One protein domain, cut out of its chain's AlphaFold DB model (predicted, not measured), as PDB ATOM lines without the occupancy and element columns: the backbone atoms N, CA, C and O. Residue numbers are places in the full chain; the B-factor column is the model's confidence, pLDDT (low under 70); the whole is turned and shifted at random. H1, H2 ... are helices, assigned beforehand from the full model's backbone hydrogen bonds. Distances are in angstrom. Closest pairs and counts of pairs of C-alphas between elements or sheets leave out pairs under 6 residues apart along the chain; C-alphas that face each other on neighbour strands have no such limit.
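Overview. This is residues 40 to 132 of the 137 residues of an uncharacterized protein of Deinococcus detaillensis (UniProt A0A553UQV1). Crossed helices form a compact globule: H3, nearest the middle, has H1, H2 and H4 packed on it, and the longest helix, H5, packs on H1 by part of its length. The 93 printed residues, all helix in class, have five named helices, H1 to H5 in chain order, and no named strand. The radius of gyration of the C-alphas is 12.3 A; the spans are 34 by 24 by 23 A.

Arrangement. H5, residues 115 to 132, touches H1, residues 40 to 50, with residues 124 to 128 alone, at a steep tilt of 45 degrees; the closest C-alphas, Tyr 48 and Leu 124, are 6.6 A apart. H3, residues 80 to 92, touches H1 at 4.9 A between the closest C-alphas, Gly 46 and Ala 81. It touches H2, residues 54 to 66, at Leu 83 and Gly 61, closest C-alphas 6.4 A apart. With residues 87 to 91 alone it touches H4, residues 101 to 106, about perpendicular at 74 degrees; the closest C-alphas, Ala 90 and Leu 102, are 5.5 A apart. In these five helices every O i to N i+4 pair is within hydrogen-bond range.

Along the chain. H5 measures 26.2 A from first to last C-alpha, H3 18.3 A and H2 17.9 A. C-alpha 40 is at (29.051, 19.589, -16.453), C-alpha 132 at (21.140, 23.770, -22.902).

Size, cuts and confidence. The printed part has no cut. The link from H2 to H3 is long. Residues 96 to 97 and 131 have pLDDT under 70.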
ATOM      1  N   GLU A  40      29.743  18.467 -15.808       87.81
ATOM      2  CA  GLU A  40      29.051  19.589 -16.453       87.81
ATOM      3  C   GLU A  40      29.235  20.872 -15.645       87.81
ATOM      4  O   GLU A  40      29.643  21.898 -16.188       87.81
ATOM      5  N   ARG A  41      29.033  20.805 -14.323       87.38
ATOM      6  CA  ARG A  41      29.244  21.949 -13.424       87.38
ATOM      7  C   ARG A  41      30.660  22.493 -13.554       87.38
ATOM      8  O   ARG A  41      30.832  23.702 -13.681       87.38
ATOM      9  N   SER A  42      31.661  21.610 -13.544       86.38
ATOM     10  CA  SER A  42      33.069  21.985 -13.682       86.38
ATOM     11  C   SER A  42      33.355  22.642 -15.034       86.38
ATOM     12  O   SER A  42      34.018  23.675 -15.089       86.38
ATOM     13  N   GLN A  43      32.795  22.116 -16.125       88.31
ATOM     14  CA  GLN A  43      32.946  22.702 -17.457       88.31
ATOM     15  C   GLN A  43      32.306  24.091 -17.558       88.31
ATOM     16  O   GLN A  43      32.935  25.022 -18.067       88.31
ATOM     17  N   VAL A  44      31.077  24.251 -17.061       88.69
ATOM     18  CA  VAL A  44      30.354  25.531 -17.091       88.69
ATOM     19  C   VAL A  44      31.046  26.566 -16.210       88.69
ATOM     20  O   VAL A  44      31.407  27.644 -16.683       88.69
ATOM     21  N   LEU A  45      31.233  26.247 -14.926       90.50
ATOM     22  CA  LEU A  45      31.824  27.161 -13.954       90.50
ATOM     23  C   LEU A  45      33.284  27.453 -14.305       90.50
ATOM     24  O   LEU A  45      33.696  28.607 -14.257       90.50
ATOM     25  N   GLY A  46      34.047  26.441 -14.719       90.69
ATOM     26  CA  GLY A  46      35.434  26.595 -15.150       90.69
ATOM     27  C   GLY A  46      35.547  27.508 -16.368       90.69
ATOM     28  O   GLY A  46      36.335  28.449 -16.349       90.69
ATOM     29  N   GLY A  47      34.700  27.310 -17.384       89.81
ATOM     30  CA  GLY A  47      34.639  28.191 -18.551       89.81
ATOM     31  C   GLY A  47      34.222  29.622 -18.195       89.81
ATOM     32  O   GLY A  47      34.801  30.583 -18.702       89.81
ATOM     33  N   TYR A  48      33.262  29.786 -17.283       89.62
ATOM     34  CA  TYR A  48      32.845  31.096 -16.787       89.62
ATOM     35  C   TYR A  48      33.981  31.818 -16.044       89.62
ATOM     36  O   TYR A  48      34.325  32.947 -16.394       89.62
ATOM     37  N   PHE A  49      34.624  31.156 -15.079       91.00
ATOM     38  CA  PHE A  49      35.739  31.729 -14.323       91.00
ATOM     39  C   PHE A  49      36.980  31.959 -15.191       91.00
ATOM     40  O   PHE A  49      37.705  32.926 -14.972       91.00
ATOM     41  N   GLN A  50      37.211  31.146 -16.220       91.62
ATOM     42  CA  GLN A  50      38.306  31.359 -17.167       91.62
ATOM     43  C   GLN A  50      38.165  32.687 -17.925       91.62
ATOM     44  O   GLN A  50      39.166  33.350 -18.187       91.62
ATOM     45  N   ASN A  51      36.933  33.092 -18.242       88.00
ATOM     46  CA  ASN A  51      36.644  34.373 -18.893       88.00
ATOM     47  C   ASN A  51      36.526  35.543 -17.897       88.00
ATOM     48  O   ASN A  51      36.332  36.686 -18.310       88.00
ATOM     49  N   MET A  52      36.650  35.279 -16.593       86.94
ATOM     50  CA  MET A  52      36.521  36.283 -15.545       86.94
ATOM     51  C   MET A  52      37.882  36.923 -15.197       86.94
ATOM     52  O   MET A  52      38.882  36.205 -15.032       86.94
ATOM     53  N   PRO A  53      37.937  38.260 -15.006       90.12
ATOM     54  CA  PRO A  53      39.135  38.945 -14.531       90.12
ATOM     55  C   PRO A  53      39.668  38.338 -13.231       90.12
ATOM     56  O   PRO A  53      38.902  37.952 -12.346       90.12
ATOM     57  N   GLN A  54      40.994  38.284 -13.096       88.62
ATOM     58  CA  GLN A  54      41.658  37.680 -11.936       88.62
ATOM     59  C   GLN A  54      41.222  38.319 -10.610       88.62
ATOM     60  O   GLN A  54      40.974  37.606  -9.645       88.62
ATOM     61  N   GLU A  55      41.070  39.643 -10.566       88.62
ATOM     62  CA  GLU A  55      40.627  40.361  -9.363       88.62
ATOM     63  C   GLU A  55      39.226  39.918  -8.910       88.62
ATOM     64  O   GLU A  55      38.991  39.659  -7.732       88.62
ATOM     65  N   GLN A  56      38.301  39.746  -9.856       87.06
ATOM     66  CA  GLN A  56      36.938  39.319  -9.550       87.06
ATOM     67  C   GLN A  56      36.901  37.858  -9.084       87.06
ATOM     68  O   GLN A  56      36.182  37.518  -8.145       87.06
ATOM     69  N   ARG A  57      37.748  37.003  -9.668       90.56
ATOM     70  CA  ARG A  57      37.956  35.639  -9.171       90.56
ATOM     71  C   ARG A  57      38.497  35.622  -7.747       90.56
ATOM     72  O   ARG A  57      38.020  34.834  -6.938       90.56
ATOM     73  N   GLN A  58      39.446  36.499  -7.421       90.44
ATOM     74  CA  GLN A  58      39.990  36.631  -6.066       90.44
ATOM     75  C   GLN A  58      38.931  37.076  -5.064       90.44
ATOM     76  O   GLN A  58      38.858  36.511  -3.978       90.44
ATOM     77  N   GLN A  59      38.069  38.025  -5.430       88.62
ATOM     78  CA  GLN A  59      36.947  38.432  -4.580       88.62
ATOM     79  C   GLN A  59      36.006  37.258  -4.285       88.62
ATOM     80  O   GLN A  59      35.627  37.052  -3.135       88.62
ATOM     81  N   ILE A  60      35.677  36.456  -5.300       88.75
ATOM     82  CA  ILE A  60      34.821  35.272  -5.145       88.75
ATOM     83  C   ILE A  60      35.513  34.197  -4.306       88.75
ATOM     84  O   ILE A  60      34.907  33.685  -3.368       88.75
ATOM     85  N   GLY A  61      36.781  33.894  -4.584       91.00
ATOM     86  CA  GLY A  61      37.561  32.929  -3.808       91.00
ATOM     87  C   GLY A  61      37.669  33.328  -2.338       91.00
ATOM     88  O   GLY A  61      37.378  32.516  -1.464       91.00
ATOM     89  N   ASN A  62      37.973  34.599  -2.066       90.44
ATOM     90  CA  ASN A  62      38.006  35.137  -0.709       90.44
ATOM     91  C   ASN A  62      36.634  35.032  -0.031       90.44
ATOM     92  O   ASN A  62      36.570  34.687   1.140       90.44
ATOM     93  N   ALA A  63      35.537  35.292  -0.748       87.50
ATOM     94  CA  ALA A  63      34.191  35.227  -0.172       87.50
ATOM     95  C   ALA A  63      33.775  33.808   0.194       87.50
ATOM     96  O   ALA A  63      33.119  33.602   1.210       87.50
ATOM     97  N   ILE A  64      34.179  32.842  -0.629       88.69
ATOM     98  CA  ILE A  64      33.955  31.426  -0.371       88.69
ATOM     99  C   ILE A  64      34.655  31.027   0.933       88.69
ATOM    100  O   ILE A  64      34.001  30.465   1.805       88.69
ATOM    101  N   VAL A  65      35.937  31.362   1.098       90.69
ATOM    102  CA  VAL A  65      36.727  30.925   2.268       90.69
ATOM    103  C   VAL A  65      36.504  31.763   3.526       90.69
ATOM    104  O   VAL A  65      36.855  31.334   4.619       90.69
ATOM    105  N   GLN A  66      35.952  32.971   3.391       86.19
ATOM    106  CA  GLN A  66      35.725  33.863   4.526       86.19
ATOM    107  C   GLN A  66      34.590  33.380   5.431       86.19
ATOM    108  O   GLN A  66      34.605  33.676   6.626       86.19
ATOM    109  N   ASP A  67      33.600  32.669   4.882       81.62
ATOM    110  CA  ASP A  67      32.523  32.114   5.692       81.62
ATOM    111  C   ASP A  67      33.044  30.884   6.463       81.62
ATOM    112  O   ASP A  67      33.379  29.867   5.848       81.62
ATOM    113  N   PRO A  68      33.105  30.934   7.809       80.38
ATOM    114  CA  PRO A  68      33.618  29.825   8.614       80.38
ATOM    115  C   PRO A  68      32.757  28.559   8.498       80.38
ATOM    116  O   PRO A  68      33.222  27.472   8.827       80.38
ATOM    117  N   ASN A  69      31.517  28.686   8.030       81.56
ATOM    118  CA  ASN A  69      30.587  27.583   7.831       81.56
ATOM    119  C   ASN A  69      30.677  26.980   6.424       81.56
ATOM    120  O   ASN A  69      29.979  26.005   6.127       81.56
ATOM    121  N   ASN A  70      31.512  27.541   5.548       85.38
ATOM    122  CA  ASN A  70      31.760  26.966   4.240       85.38
ATOM    123  C   ASN A  70      32.646  25.713   4.378       85.38
ATOM    124  O   ASN A  70      33.690  25.775   5.029       85.38
ATOM    125  N   PRO A  71      32.299  24.572   3.755       85.06
ATOM    126  CA  PRO A  71      33.211  23.428   3.685       85.06
ATOM    127  C   PRO A  71      34.546  23.769   3.003       85.06
ATOM    128  O   PRO A  71      35.552  23.109   3.256       85.06
ATOM    129  N   VAL A  72      34.572  24.805   2.160       90.06
ATOM    130  CA  VAL A  72      35.780  25.275   1.485       90.06
ATOM    131  C   VAL A  72      36.469  26.343   2.327       90.06
ATOM    132  O   VAL A  72      36.003  27.471   2.420       90.06
ATOM    133  N   GLN A  73      37.617  25.985   2.894       88.88
ATOM    134  CA  GLN A  73      38.429  26.867   3.747       88.88
ATOM    135  C   GLN A  73      39.657  27.443   3.021       88.88
ATOM    136  O   GLN A  73      40.329  28.338   3.524       88.88
ATOM    137  N   SER A  74      39.975  26.924   1.834       91.19
ATOM    138  CA  SER A  74      41.072  27.400   0.995       91.19
ATOM    139  C   SER A  74      40.729  27.175  -0.472       91.19
ATOM    140  O   SER A  74      40.148  26.146  -0.820       91.19
ATOM    141  N   VAL A  75      41.087  28.138  -1.320       92.75
ATOM    142  CA  VAL A  75      40.964  28.035  -2.774       92.75
ATOM    143  C   VAL A  75      41.984  28.940  -3.455       92.75
ATOM    144  O   VAL A  75      42.178  30.100  -3.086       92.75
ATOM    145  N   ASN A  76      42.610  28.431  -4.502       93.56
ATOM    146  CA  ASN A  76      43.416  29.189  -5.430       93.56
ATOM    147  C   ASN A  76      42.516  29.880  -6.459       93.56
ATOM    148  O   ASN A  76      42.196  29.336  -7.512       93.56
ATOM    149  N   ALA A  77      42.159  31.133  -6.189       91.06
ATOM    150  CA  ALA A  77      41.359  31.940  -7.109       91.06
ATOM    151  C   ALA A  77      42.033  32.210  -8.475       91.06
ATOM    152  O   ALA A  77      41.365  32.625  -9.427       91.06
ATOM    153  N   ASN A  78      43.349  31.990  -8.600       90.31
ATOM    154  CA  ASN A  78      44.045  32.134  -9.880       90.31
ATOM    155  C   ASN A  78      43.811  30.936 -10.804       90.31
ATOM    156  O   ASN A  78      43.945  31.096 -12.019       90.31
ATOM    157  N   ASP A  79      43.426  29.784 -10.250       92.69
ATOM    158  CA  ASP A  79      43.064  28.589 -10.999       92.69
ATOM    159  C   ASP A  79      41.534  28.536 -11.199       92.69
ATOM    160  O   ASP A  79      40.783  28.357 -10.238       92.69
ATOM    161  N   PRO A  80      41.024  28.739 -12.433       91.00
ATOM    162  CA  PRO A  80      39.585  28.745 -12.686       91.00
ATOM    163  C   PRO A  80      38.893  27.424 -12.342       91.00
ATOM    164  O   PRO A  80      37.722  27.441 -11.969       91.00
ATOM    165  N   ALA A  81      39.589  26.291 -12.481       90.81
ATOM    166  CA  ALA A  81      39.020  24.975 -12.218       90.81
ATOM    167  C   ALA A  81      38.904  24.720 -10.708       90.81
ATOM    168  O   ALA A  81      37.877  24.226 -10.238       90.81
ATOM    169  N   GLU A  82      39.912  25.122  -9.934       92.25
ATOM    170  CA  GLU A  82      39.864  25.062  -8.475       92.25
ATOM    171  C   GLU A  82      38.771  25.986  -7.922       92.25
ATOM    172  O   GLU A  82      37.965  25.561  -7.091       92.25
ATOM    173  N   LEU A  83      38.660  27.210  -8.456       92.19
ATOM    174  CA  LEU A  83      37.592  28.141  -8.088       92.19
ATOM    175  C   LEU A  83      36.199  27.616  -8.460       92.19
ATOM    176  O   LEU A  83      35.263  27.763  -7.677       92.19
ATOM    177  N   ALA A  84      36.055  26.967  -9.619       91.56
ATOM    178  CA  ALA A  84      34.814  26.314 -10.027       91.56
ATOM    179  C   ALA A  84      34.382  25.225  -9.042       91.56
ATOM    180  O   ALA A  84      33.219  25.176  -8.633       91.56
ATOM    181  N   ASN A  85      35.322  24.375  -8.628       91.06
ATOM    182  CA  ASN A  85      35.060  23.324  -7.654       91.06
ATOM    183  C   ASN A  85      34.678  23.916  -6.288       91.06
ATOM    184  O   ASN A  85      33.665  23.533  -5.706       91.06
ATOM    185  N   ALA A  86      35.436  24.909  -5.821       90.94
ATOM    186  CA  ALA A  86      35.166  25.623  -4.580       90.94
ATOM    187  C   ALA A  86      33.778  26.284  -4.570       90.94
ATOM    188  O   ALA A  86      33.013  26.131  -3.619       90.94
ATOM    189  N   TYR A  87      33.416  26.969  -5.657       89.06
ATOM    190  CA  TYR A  87      32.104  27.590  -5.818       89.06
ATOM    191  C   TYR A  87      30.980  26.548  -5.800       89.06
ATOM    192  O   TYR A  87      29.976  26.725  -5.114       89.06
ATOM    193  N   SER A  88      31.158  25.438  -6.519       88.44
ATOM    194  CA  SER A  88      30.192  24.336  -6.564       88.44
ATOM    195  C   SER A  88      29.974  23.706  -5.186       88.44
ATOM    196  O   SER A  88      28.835  23.423  -4.809       88.44
ATOM    197  N   GLN A  89      31.042  23.525  -4.406       88.44
ATOM    198  CA  GLN A  89      30.960  23.024  -3.033       88.44
ATOM    199  C   GLN A  89      30.268  24.026  -2.103       88.44
ATOM    200  O   GLN A  89      29.392  23.635  -1.337       88.44
ATOM    201  N   ALA A  90      30.593  25.316  -2.214       87.50
ATOM    202  CA  ALA A  90      29.949  26.381  -1.445       87.50
ATOM    203  C   ALA A  90      28.449  26.518  -1.759       87.50
ATOM    204  O   ALA A  90      27.648  26.781  -0.863       87.50
ATOM    205  N   ALA A  91      28.056  26.320  -3.022       83.38
ATOM    206  CA  ALA A  91      26.661  26.356  -3.462       83.38
ATOM    207  C   ALA A  91      25.837  25.171  -2.936       83.38
ATOM    208  O   ALA A  91      24.639  25.308  -2.710       83.38
ATOM    209  N   GLN A  92      26.475  24.014  -2.755       82.81
ATOM    210  CA  GLN A  92      25.852  22.791  -2.235       82.81
ATOM    211  C   GLN A  92      26.014  22.636  -0.720       82.81
ATOM    212  O   GLN A  92      25.528  21.664  -0.140       82.81
ATOM    213  N   ALA A  93      26.723  23.565  -0.080       85.38
ATOM    214  CA  ALA A  93      26.941  23.530   1.349       85.38
ATOM    215  C   ALA A  93      25.596  23.607   2.091       85.38
ATOM    216  O   ALA A  93      24.680  24.317   1.651       85.38
ATOM    217  N   PRO A  94      25.470  22.877   3.215       78.69
ATOM    218  CA  PRO A  94      24.227  22.818   3.961       78.69
ATOM    219  C   PRO A  94      23.801  24.220   4.385       78.69
ATOM    220  O   PRO A  94      24.609  25.027   4.843       78.69
ATOM    221  N   VAL A  95      22.508  24.486   4.229       81.56
ATOM    222  CA  VAL A  95      21.880  25.744   4.616       81.56
ATOM    223  C   VAL A  95      22.018  25.909   6.127       81.56
ATOM    224  O   VAL A  95      21.489  25.108   6.900       81.56
ATOM    225  N   GLN A  96      22.713  26.957   6.557       69.69
ATOM    226  CA  GLN A  96      22.850  27.305   7.965       69.69
ATOM    227  C   GLN A  96      22.130  28.626   8.207       69.69
ATOM    228  O   GLN A  96      22.315  29.598   7.483       69.69
ATOM    229  N   ASN A  97      21.255  28.665   9.213       69.31
ATOM    230  CA  ASN A  97      20.424  29.839   9.499       69.31
ATOM    231  C   ASN A  97      19.502  30.260   8.328       69.31
ATOM    232  O   ASN A  97      19.220  31.440   8.123       69.31
ATOM    233  N   GLY A  98      19.044  29.281   7.541       71.25
ATOM    234  CA  GLY A  98      18.132  29.497   6.415       71.25
ATOM    235  C   GLY A  98      18.786  29.996   5.124       71.25
ATOM    236  O   GLY A  98      18.054  30.250   4.173       71.25
ATOM    237  N   LYS A  99      20.122  30.126   5.063       72.69
ATOM    238  CA  LYS A  99      20.871  30.469   3.838       72.69
ATOM    239  C   LYS A  99      22.102  29.578   3.665       72.69
ATOM    240  O   LYS A  99      22.728  29.193   4.652       72.69
ATOM    241  N   SER A 100      22.476  29.244   2.435       80.75
ATOM    242  CA  SER A 100      23.789  28.640   2.180       80.75
ATOM    243  C   SER A 100      24.916  29.670   2.397       80.75
ATOM    244  O   SER A 100      24.688  30.866   2.206       80.75
ATOM    245  N   PRO A 101      26.149  29.250   2.739       81.81
ATOM    246  CA  PRO A 101      27.316  30.140   2.855       81.81
ATOM    247  C   PRO A 101      27.502  31.047   1.632       81.81
ATOM    248  O   PRO A 101      27.738  32.250   1.741       81.81
ATOM    249  N   LEU A 102      27.296  30.482   0.439       81.56
ATOM    250  CA  LEU A 102      27.358  31.238  -0.802       81.56
ATOM    251  C   LEU A 102      26.243  32.298  -0.888       81.56
ATOM    252  O   LEU A 102      26.513  33.447  -1.221       81.56
ATOM    253  N   GLU A 103      25.005  31.955  -0.527       79.75
ATOM    254  CA  GLU A 103      23.893  32.916  -0.479       79.75
ATOM    255  C   GLU A 103      24.123  34.022   0.555       79.75
ATOM    256  O   GLU A 103      23.776  35.174   0.306       79.75
ATOM    257  N   SER A 104      24.743  33.708   1.694       82.12
ATOM    258  CA  SER A 104      25.156  34.701   2.689       82.12
ATOM    259  C   SER A 104      26.185  35.675   2.113       82.12
ATOM    260  O   SER A 104      26.071  36.882   2.331       82.12
ATOM    261  N   ALA A 105      27.130  35.186   1.302       82.44
ATOM    262  CA  ALA A 105      28.100  36.030   0.610       82.44
ATOM    263  C   ALA A 105      27.449  36.951  -0.439       82.44
ATOM    264  O   ALA A 105      27.849  38.111  -0.553       82.44
ATOM    265  N   PHE A 106      26.439  36.480  -1.182       80.62
ATOM    266  CA  PHE A 106      25.677  37.294  -2.148       80.62
ATOM    267  C   PHE A 106      24.586  38.168  -1.506       80.62
ATOM    268  O   PHE A 106      24.092  39.117  -2.124       80.62
ATOM    269  N   GLY A 107      24.201  37.853  -0.270       79.44
ATOM    270  CA  GLY A 107      23.148  38.518   0.480       79.44
ATOM    271  C   GLY A 107      23.451  39.982   0.799       79.44
ATOM    272  O   GLY A 107      24.529  40.517   0.529       79.44
ATOM    273  N   GLN A 108      22.468  40.673   1.375       74.00
ATOM    274  CA  GLN A 108      22.626  42.068   1.785       74.00
ATOM    275  C   GLN A 108      23.719  42.183   2.862       74.00
ATOM    276  O   GLN A 108      23.605  41.576   3.923       74.00
ATOM    277  N   GLY A 109      24.778  42.946   2.571       75.50
ATOM    278  CA  GLY A 109      25.945  43.098   3.453       75.50
ATOM    279  C   GLY A 109      27.018  42.011   3.308       75.50
ATOM    280  O   GLY A 109      28.049  42.099   3.970       75.50
ATOM    281  N   GLY A 110      26.809  41.017   2.438       79.75
ATOM    282  CA  GLY A 110      27.814  40.012   2.099       79.75
ATOM    283  C   GLY A 110      28.886  40.552   1.146       79.75
ATOM    284  O   GLY A 110      28.674  41.529   0.421       79.75
ATOM    285  N   MET A 111      30.054  39.905   1.118       80.69
ATOM    286  CA  MET A 111      31.203  40.385   0.338       80.69
ATOM    287  C   MET A 111      30.967  40.365  -1.188       80.69
ATOM    288  O   MET A 111      31.594  41.125  -1.923       80.69
ATOM    289  N   LEU A 112      30.016  39.554  -1.668       81.44
ATOM    290  CA  LEU A 112      29.614  39.431  -3.076       81.44
ATOM    291  C   LEU A 112      28.318  40.188  -3.410       81.44
ATOM    292  O   LEU A 112      27.768  40.022  -4.497       81.44
ATOM    293  N   SER A 113      27.831  41.058  -2.521       82.00
ATOM    294  CA  SER A 113      26.590  41.822  -2.741       82.00
ATOM    295  C   SER A 113      26.696  42.890  -3.846       82.00
ATOM    296  O   SER A 113      25.692  43.483  -4.250       82.00
ATOM    297  N   SER A 114      27.908  43.159  -4.344       80.69
ATOM    298  CA  SER A 114      28.171  44.216  -5.323       80.69
ATOM    299  C   SER A 114      27.381  44.033  -6.632       80.69
ATOM    300  O   SER A 114      27.304  42.915  -7.149       80.69
ATOM    301  N   PRO A 115      26.867  45.121  -7.246       77.06
ATOM    302  CA  PRO A 115      26.133  45.061  -8.517       77.06
ATOM    303  C   PRO A 115      26.892  44.343  -9.643       77.06
ATOM    304  O   PRO A 115      26.296  43.596 -10.411       77.06
ATOM    305  N   LEU A 116      28.217  44.511  -9.700       76.69
ATOM    306  CA  LEU A 116      29.100  43.817 -10.646       76.69
ATOM    307  C   LEU A 116      29.058  42.293 -10.494       76.69
ATOM    308  O   LEU A 116      29.065  41.559 -11.479       76.69
ATOM    309  N   VAL A 117      28.998  41.808  -9.258       78.12
ATOM    310  CA  VAL A 117      28.981  40.377  -8.952       78.12
ATOM    311  C   VAL A 117      27.597  39.782  -9.238       78.12
ATOM    312  O   VAL A 117      27.499  38.713  -9.839       78.12
ATOM    313  N   LYS A 118      26.527  40.530  -8.938       78.81
ATOM    314  CA  LYS A 118      25.153  40.197  -9.348       78.81
ATOM    315  C   LYS A 118      24.997  40.117 -10.870       78.81
ATOM    316  O   LYS A 118      24.391  39.177 -11.372       78.81
ATOM    317  N   ALA A 119      25.592  41.052 -11.612       78.69
ATOM    318  CA  ALA A 119      25.622  41.002 -13.074       78.69
ATOM    319  C   ALA A 119      26.396  39.775 -13.593       78.69
ATOM    320  O   ALA A 119      26.001  39.168 -14.589       78.69
ATOM    321  N   GLY A 120      27.449  39.361 -12.882       78.94
ATOM    322  CA  GLY A 120      28.159  38.111 -13.149       78.94
ATOM    323  C   GLY A 120      27.254  36.875 -13.061       78.94
ATOM    324  O   GLY A 120      27.273  36.045 -13.968       78.94
ATOM    325  N   LEU A 121      26.401  36.776 -12.032       78.38
ATOM    326  CA  LEU A 121      25.433  35.674 -11.900       78.38
ATOM    327  C   LEU A 121      24.462  35.597 -13.084       78.38
ATOM    328  O   LEU A 121      24.206  34.508 -13.597       78.38
ATOM    329  N   VAL A 122      23.972  36.744 -13.563       82.19
ATOM    330  CA  VAL A 122      23.122  36.813 -14.766       82.19
ATOM    331  C   VAL A 122      23.888  36.333 -16.005       82.19
ATOM    332  O   VAL A 122      23.353  35.575 -16.816       82.19
ATOM    333  N   GLY A 123      25.168  36.701 -16.126       80.38
ATOM    334  CA  GLY A 123      26.060  36.199 -17.173       80.38
ATOM    335  C   GLY A 123      26.239  34.678 -17.126       80.38
ATOM    336  O   GLY A 123      26.102  34.014 -18.155       80.38
ATOM    337  N   LEU A 124      26.469  34.110 -15.939       81.81
ATOM    338  CA  LEU A 124      26.573  32.663 -15.730       81.81
ATOM    339  C   LEU A 124      25.268  31.941 -16.099       81.81
ATOM    340  O   LEU A 124      25.306  30.948 -16.827       81.81
ATOM    341  N   ALA A 125      24.112  32.469 -15.684       83.50
ATOM    342  CA  ALA A 125      22.807  31.949 -16.095       83.50
ATOM    343  C   ALA A 125      22.637  31.984 -17.626       83.50
ATOM    344  O   ALA A 125      22.070  31.064 -18.216       83.50
ATOM    345  N   GLY A 126      23.169  33.013 -18.293       82.25
ATOM    346  CA  GLY A 126      23.235  33.095 -19.752       82.25
ATOM    347  C   GLY A 126      24.102  32.028 -20.411       82.25
ATOM    348  O   GLY A 126      23.683  31.454 -21.418       82.25
ATOM    349  N   VAL A 127      25.271  31.719 -19.847       83.94
ATOM    350  CA  VAL A 127      26.141  30.641 -20.346       83.94
ATOM    351  C   VAL A 127      25.443  29.286 -20.229       83.94
ATOM    352  O   VAL A 127      25.372  28.559 -21.221       83.94
ATOM    353  N   ILE A 128      24.853  28.993 -19.065       83.06
ATOM    354  CA  ILE A 128      24.097  27.756 -18.813       83.06
ATOM    355  C   ILE A 128      22.932  27.623 -19.798       83.06
ATOM    356  O   ILE A 128      22.812  26.614 -20.495       83.06
ATOM    357  N   GLY A 129      22.105  28.670 -19.919       78.44
ATOM    358  CA  GLY A 129      20.976  28.674 -20.851       78.44
ATOM    359  C   GLY A 129      21.423  28.459 -22.301       78.44
ATOM    360  O   GLY A 129      20.806  27.701 -23.047       78.44
ATOM    361  N   SER A 130      22.556  29.050 -22.690       77.94
ATOM    362  CA  SER A 130      23.125  28.887 -24.033       77.94
ATOM    363  C   SER A 130      23.628  27.467 -24.308       77.94
ATOM    364  O   SER A 130      23.550  27.009 -25.449       77.94
ATOM    365  N   GLN A 131      24.151  26.765 -23.299       69.38
ATOM    366  CA  GLN A 131      24.597  25.376 -23.436       69.38
ATOM    367  C   GLN A 131      23.419  24.412 -23.577       69.38
ATOM    368  O   GLN A 131      23.449  23.566 -24.469       69.38
ATOM    369  N   LEU A 132      22.353  24.591 -22.793       70.50
ATOM    370  CA  LEU A 132      21.140  23.770 -22.902       70.50
ATOM    371  C   LEU A 132      20.465  23.922 -24.272       70.50
ATOM    372  O   LEU A 132      20.105  22.934 -24.906       70.50
TER     373      LEU A 132